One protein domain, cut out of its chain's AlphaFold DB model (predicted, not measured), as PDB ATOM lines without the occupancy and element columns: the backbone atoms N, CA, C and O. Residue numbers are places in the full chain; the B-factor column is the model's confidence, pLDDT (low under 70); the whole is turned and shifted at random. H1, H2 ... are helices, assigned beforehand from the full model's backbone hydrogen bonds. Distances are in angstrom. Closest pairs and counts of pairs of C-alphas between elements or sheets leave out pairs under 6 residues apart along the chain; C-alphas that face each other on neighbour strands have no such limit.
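This is residues 7 to 56 of the 116 residues of an uncharacterized protein of Methylococcaceae bacterium CS5 (UniProt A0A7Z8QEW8). Two helices make a hairpin, and a long tail without a named element folds back beside it. H2 forms the middle, with the shorter H1 along one side; residues 43 to 50 run back the length of H2 on another side, and residues 51 to 56 then turn in near the end where H2 begins. The printed part has 50 residues with two named helices, H1 then H2, and no named strand; the class is all helix. It is compact, with a radius of gyration of the C-alphas of 11.1 A, and spans 32 by 22 by 13 A.

The printed part begins at Ser 7. H1 is residues 8 to 17, from C-alpha 8 at (223.773, 357.158, 314.968), and is 14.5 A long from first to last C-alpha. H2 is residues 24 to 38, from C-alpha 24 at (207.611, 350.035, 311.070), and is 20.8 A long. Residues 39 to 56 hold no named element and end with C-alpha 56 at (203.034, 352.662, 309.392).

H1 and H2 touch and form a helical hairpin. Their closest C-alphas are those of Gly 12 and Val 31, 4.6 A apart. They run opposite ways at a shallow tilt of 34 degrees, only just short of steep. In H1 and H2 every O i to N i+4 pair is within hydrogen-bond range.

The two C-alphas farthest apart are those of His 40 and Thr 52, at 32.7 A. The link from H1 to H2, six residues, is short. The printed part has no cut. The mean pLDDT of the printed part is 92.7, and no printed residue is under 70.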
ATOM      1  N   SER A   7     222.958 360.905 318.086       93.56
ATOM      2  CA  SER A   7     223.506 359.545 317.984       93.56
ATOM      3  C   SER A   7     223.223 358.916 316.608       93.56
ATOM      4  O   SER A   7     222.278 359.314 315.917       93.56
ATOM      5  N   ALA A   8     224.002 357.899 316.215       92.75
ATOM      6  CA  ALA A   8     223.773 357.158 314.968       92.75
ATOM      7  C   ALA A   8     222.351 356.569 314.903       92.75
ATOM      8  O   ALA A   8     221.699 356.633 313.860       92.75
ATOM      9  N   TYR A   9     221.851 356.068 316.037       95.12
ATOM     10  CA  TYR A   9     220.498 355.528 316.157       95.12
ATOM     11  C   TYR A   9     219.433 356.612 315.984       95.12
ATOM     12  O   TYR A   9     218.568 356.492 315.118       95.12
ATOM     13  N   THR A  10     219.531 357.711 316.742       95.00
ATOM     14  CA  THR A  10     218.597 358.845 316.653       95.00
ATOM     15  C   THR A  10     218.555 359.413 315.237       95.00
ATOM     16  O   THR A  10     217.487 359.748 314.732       95.00
ATOM     17  N   ARG A  11     219.708 359.489 314.563       92.56
ATOM     18  CA  ARG A  11     219.783 359.946 313.174       92.56
ATOM     19  C   ARG A  11     219.030 359.016 312.222       92.56
ATOM     20  O   ARG A  11     218.259 359.512 311.407       92.56
ATOM     21  N   GLY A  12     219.219 357.701 312.340       93.62
ATOM     22  CA  GLY A  12     218.468 356.721 311.552       93.62
ATOM     23  C   GLY A  12     216.962 356.795 311.814       93.62
ATOM     24  O   GLY A  12     216.174 356.761 310.872       93.62
ATOM     25  N   LEU A  13     216.565 356.955 313.078       94.88
ATOM     26  CA  LEU A  13     215.158 357.022 313.471       94.88
ATOM     27  C   LEU A  13     214.451 358.251 312.884       94.88
ATOM     28  O   LEU A  13     213.364 358.116 312.335       94.88
ATOM     29  N   LEU A  14     215.079 359.431 312.935       93.56
ATOM     30  CA  LEU A  14     214.521 360.657 312.350       93.56
ATOM     31  C   LEU A  14     214.300 360.530 310.836       93.56
ATOM     32  O   LEU A  14     213.291 361.005 310.323       93.56
ATOM     33  N   ILE A  15     215.219 359.862 310.133       89.94
ATOM     34  CA  ILE A  15     215.072 359.576 308.700       89.94
ATOM     35  C   ILE A  15     213.864 358.662 308.471       89.94
ATOM     36  O   ILE A  15     213.032 358.964 307.621       89.94
ATOM     37  N   GLY A  16     213.750 357.576 309.238       90.50
ATOM     38  CA  GLY A  16     212.654 356.614 309.119       90.50
ATOM     39  C   GLY A  16     211.277 357.216 309.406       90.50
ATOM     40  O   GLY A  16     210.368 357.066 308.598       90.50
ATOM     41  N   LEU A  17     211.145 357.970 310.501       90.25
ATOM     42  CA  LEU A  17     209.885 358.605 310.909       90.25
ATOM     43  C   LEU A  17     209.379 359.655 309.909       90.25
ATOM     44  O   LEU A  17     208.184 359.930 309.862       90.25
ATOM     45  N   SER A  18     210.277 360.249 309.120       87.69
ATOM     46  CA  SER A  18     209.909 361.234 308.098       87.69
ATOM     47  C   SER A  18     209.365 360.615 306.806       87.69
ATOM     48  O   SER A  18     208.834 361.344 305.970       87.69
ATOM     49  N   GLN A  19     209.480 359.294 306.625       84.88
ATOM     50  CA  GLN A  19     209.084 358.610 305.393       84.88
ATOM     51  C   GLN A  19     207.637 358.112 305.482       84.88
ATOM     52  O   GLN A  19     207.372 357.160 306.215       84.88
ATOM     53  N   PRO A  20     206.692 358.724 304.745       85.44
ATOM     54  CA  PRO A  20     205.322 358.229 304.689       85.44
ATOM     55  C   PRO A  20     205.270 356.860 304.003       85.44
ATOM     56  O   PRO A  20     206.006 356.603 303.048       85.44
ATOM     57  N   GLY A  21     204.385 355.983 304.477       83.31
ATOM     58  CA  GLY A  21     204.174 354.661 303.885       83.31
ATOM     59  C   GLY A  21     205.284 353.639 304.147       83.31
ATOM     60  O   GLY A  21     205.233 352.543 303.593       83.31
ATOM     61  N   LEU A  22     206.264 353.953 305.003       87.12
ATOM     62  CA  LEU A  22     207.269 352.991 305.443       87.12
ATOM     63  C   LEU A  22     206.733 352.160 306.618       87.12
ATOM     64  O   LEU A  22     206.433 352.694 307.687       87.12
ATOM     65  N   GLU A  23     206.640 350.849 306.414       91.88
ATOM     66  CA  GLU A  23     206.262 349.887 307.454       91.88
ATOM     67  C   GLU A  23     207.288 349.901 308.609       91.88
ATOM     68  O   GLU A  23     208.493 350.056 308.389       91.88
ATOM     69  N   VAL A  24     206.825 349.771 309.854       93.81
ATOM     70  CA  VAL A  24     207.611 350.035 311.070       93.81
ATOM     71  C   VAL A  24     208.800 349.089 311.261       93.81
ATOM     72  O   VAL A  24     209.887 349.525 311.646       93.81
ATOM     73  N   LEU A  25     208.656 347.800 310.972       94.50
ATOM     74  CA  LEU A  25     209.743 346.826 311.054       94.50
ATOM     75  C   LEU A  25     210.757 347.067 309.934       94.50
ATOM     76  O   LEU A  25     211.967 346.940 310.136       94.50
ATOM     77  N   SER A  26     210.293 347.485 308.762       94.38
ATOM     78  CA  SER A  26     211.120 347.925 307.638       94.38
ATOM     79  C   SER A  26     211.882 349.207 307.971       94.38
ATOM     80  O   SER A  26     213.076 349.308 307.657       94.38
ATOM     81  N   MET A  27     211.252 350.132 308.698       95.44
ATOM     82  CA  MET A  27     211.897 351.302 309.286       95.44
ATOM     83  C   MET A  27     213.010 350.879 310.247       95.44
ATOM     84  O   MET A  27     214.151 351.307 310.067       95.44
ATOM     85  N   PHE A  28     212.751 349.991 311.212       97.25
ATOM     86  CA  PHE A  28     213.786 349.524 312.146       97.25
ATOM     87  C   PHE A  28     214.937 348.788 311.448       97.25
ATOM     88  O   PHE A  28     216.107 349.028 311.765       97.25
ATOM     89  N   LYS A  29     214.656 347.987 310.413       96.31
ATOM     90  CA  LYS A  29     215.699 347.400 309.552       96.31
ATOM     91  C   LYS A  29     216.560 348.486 308.890       96.31
ATOM     92  O   LYS A  29     217.783 348.343 308.828       96.31
ATOM     93  N   ALA A  30     215.956 349.577 308.410       96.06
ATOM     94  CA  ALA A  30     216.684 350.712 307.836       96.06
ATOM     95  C   ALA A  30     217.524 351.463 308.884       96.06
ATOM     96  O   ALA A  30     218.679 351.805 308.608       96.06
ATOM     97  N   VAL A  31     216.998 351.649 310.100       97.12
ATOM     98  CA  VAL A  31     217.745 352.216 311.235       97.12
ATOM     99  C   VAL A  31     218.968 351.356 311.543       97.12
ATOM    100  O   VAL A  31     220.077 351.883 311.602       97.12
ATOM    101  N   ARG A  32     218.814 350.031 311.651       97.81
ATOM    102  CA  ARG A  32     219.934 349.109 311.897       97.81
ATOM    103  C   ARG A  32     221.008 349.209 310.815       97.81
ATOM    104  O   ARG A  32     222.187 349.301 311.149       97.81
ATOM    105  N   ARG A  33     220.626 349.234 309.531       97.12
ATOM    106  CA  ARG A  33     221.579 349.440 308.420       97.12
ATOM    107  C   ARG A  33     222.327 350.766 308.562       97.12
ATOM    108  O   ARG A  33     223.548 350.783 308.443       97.12
ATOM    109  N   THR A  34     221.607 351.839 308.885       95.69
ATOM    110  CA  THR A  34     222.184 353.175 309.086       95.69
ATOM    111  C   THR A  34     223.175 353.187 310.247       95.69
ATOM    112  O   THR A  34     224.277 353.707 310.106       95.69
ATOM    113  N   VAL A  35     222.829 352.573 311.383       96.50
ATOM    114  CA  VAL A  35     223.728 352.498 312.542       96.50
ATOM    115  C   VAL A  35     224.975 351.693 312.210       96.50
ATOM    116  O   VAL A  35     226.077 352.181 312.448       96.50
ATOM    117  N   LYS A  36     224.832 350.516 311.591       97.12
ATOM    118  CA  LYS A  36     225.986 349.708 311.176       97.12
ATOM    119  C   LYS A  36     226.898 350.471 310.216       97.12
ATOM    120  O   LYS A  36     228.109 350.426 310.377       97.12
ATOM    121  N   GLN A  37     226.335 351.221 309.269       95.88
ATOM    122  CA  GLN A  37     227.118 352.033 308.337       95.88
ATOM    123  C   GLN A  37     227.863 353.172 309.047       95.88
ATOM    124  O   GLN A  37     229.058 353.347 308.831       95.88
ATOM    125  N   LEU A  38     227.178 353.934 309.907       93.81
ATOM    126  CA  LEU A  38     227.762 355.091 310.597       93.81
ATOM    127  C   LEU A  38     228.778 354.710 311.679       93.81
ATOM    128  O   LEU A  38     229.604 355.537 312.051       93.81
ATOM    129  N   THR A  39     228.693 353.487 312.193       94.69
ATOM    130  CA  THR A  39     229.559 352.980 313.266       94.69
ATOM    131  C   THR A  39     230.558 351.944 312.769       94.69
ATOM    132  O   THR A  39     231.171 351.266 313.576       94.69
ATOM    133  N   HIS A  40     230.709 351.766 311.451       95.94
ATOM    134  CA  HIS A  40     231.586 350.741 310.868       95.94
ATOM    135  C   HIS A  40     231.358 349.330 311.452       95.94
ATOM    136  O   HIS A  40     232.287 348.548 311.619       95.94
ATOM    137  N   ASN A  41     230.095 348.987 311.705       96.19
ATOM    138  CA  ASN A  41     229.621 347.751 312.334       96.19
ATOM    139  C   ASN A  41     229.953 347.581 313.828       96.19
ATOM    140  O   ASN A  41     229.654 346.521 314.373       96.19
ATOM    141  N   GLU A  42     230.485 348.598 314.508       97.38
ATOM    142  CA  GLU A  42     230.735 348.546 315.957       97.38
ATOM    143  C   GLU A  42     229.441 348.503 316.779       97.38
ATOM    144  O   GLU A  42     229.420 347.964 317.885       97.38
ATOM    145  N   GLN A  43     228.339 349.045 316.250       96.38
ATOM    146  CA  GLN A  43     227.040 349.031 316.917       96.38
ATOM    147  C   GLN A  43     225.997 348.282 316.091       96.38
ATOM    148  O   GLN A  43     225.825 348.511 314.892       96.38
ATOM    149  N   THR A  44     225.240 347.417 316.768       96.38
ATOM    150  CA  THR A  44     224.076 346.727 316.204       96.38
ATOM    151  C   THR A  44     222.865 346.955 317.108       96.38
ATOM    152  O   THR A  44     222.790 346.359 318.183       96.38
ATOM    153  N   PRO A  45     221.917 347.816 316.697       95.56
ATOM    154  CA  PRO A  45     220.669 348.011 317.420       95.56
ATOM    155  C   PRO A  45     219.829 346.735 317.501       95.56
ATOM    156  O   PRO A  45     219.763 345.952 316.541       95.56
ATOM    157  N   TRP A  46     219.165 346.586 318.642       95.06
ATOM    158  CA  TRP A  46     218.195 345.539 318.926       95.06
ATOM    159  C   TRP A  46     216.795 346.131 319.074       95.06
ATOM    160  O   TRP A  46     216.618 347.179 319.693       95.06
ATOM    161  N   GLU A  47     215.810 345.410 318.548       92.81
ATOM    162  CA  GLU A  47     214.388 345.683 318.703       92.81
ATOM    163  C   GLU A  47     213.677 344.398 319.146       92.81
ATOM    164  O   GLU A  47     214.096 343.296 318.794       92.81
ATOM    165  N   SER A  48     212.612 344.545 319.932       93.06
ATOM    166  CA  SER A  48     211.738 343.451 320.360       93.06
ATOM    167  C   SER A  48     210.298 343.873 320.126       93.06
ATOM    168  O   SER A  48     209.920 344.995 320.470       93.06
ATOM    169  N   HIS A  49     209.507 343.005 319.505       91.75
ATOM    170  CA  HIS A  49     208.119 343.295 319.187       91.75
ATOM    171  C   HIS A  49     207.277 342.020 319.155       91.75
ATOM    172  O   HIS A  49     207.767 340.933 318.862       91.75
ATOM    173  N   SER A  50     205.981 342.188 319.398       91.44
ATOM    174  CA  SER A  50     204.942 341.166 319.239       91.44
ATOM    175  C   SER A  50     203.836 341.656 318.295       91.44
ATOM    176  O   SER A  50     202.669 341.323 318.476       91.44
ATOM    177  N   LEU A  51     204.195 342.530 317.345       85.88
ATOM    178  CA  LEU A  51     203.270 343.056 316.342       85.88
ATOM    179  C   LEU A  51     202.695 341.912 315.506       85.88
ATOM    180  O   LEU A  51     203.445 341.066 315.020       85.88
ATOM    181  N   THR A  52     201.376 341.912 315.348       84.50
ATOM    182  CA  THR A  52     200.637 340.962 314.506       84.50
ATOM    183  C   THR A  52     200.221 341.569 313.171       84.50
ATOM    184  O   THR A  52     199.938 340.829 312.240       84.50
ATOM    185  N   GLU A  53     200.218 342.899 313.079       85.75
ATOM    186  CA  GLU A  53     199.781 343.668 311.917       85.75
ATOM    187  C   GLU A  53     200.884 344.625 311.459       85.75
ATOM    188  O   GLU A  53     201.752 345.020 312.250       85.75
ATOM    189  N   ASP A  54     200.800 345.053 310.202       85.56
ATOM    190  CA  ASP A  54     201.681 346.077 309.655       85.56
ATOM    191  C   ASP A  54     201.312 347.456 310.213       85.56
ATOM    192  O   ASP A  54     200.178 347.931 310.093       85.56
ATOM    193  N   ILE A  55     202.297 348.134 310.795       87.88
ATOM    194  CA  ILE A  55     202.146 349.488 311.329       87.88
ATOM    195  C   ILE A  55     202.958 350.448 310.471       87.88
ATOM    196  O   ILE A  55     204.097 350.160 310.110       87.88
ATOM    197  N   TYR A  56     202.397 351.621 310.192       88.56
ATOM    198  CA  TYR A  56     203.034 352.662 309.392       88.56
ATOM    199  C   TYR A  56     203.043 353.968 310.176       88.56
ATOM    200  O   TYR A  56     202.026 354.373 310.743       88.56
TER     201      TYR A  56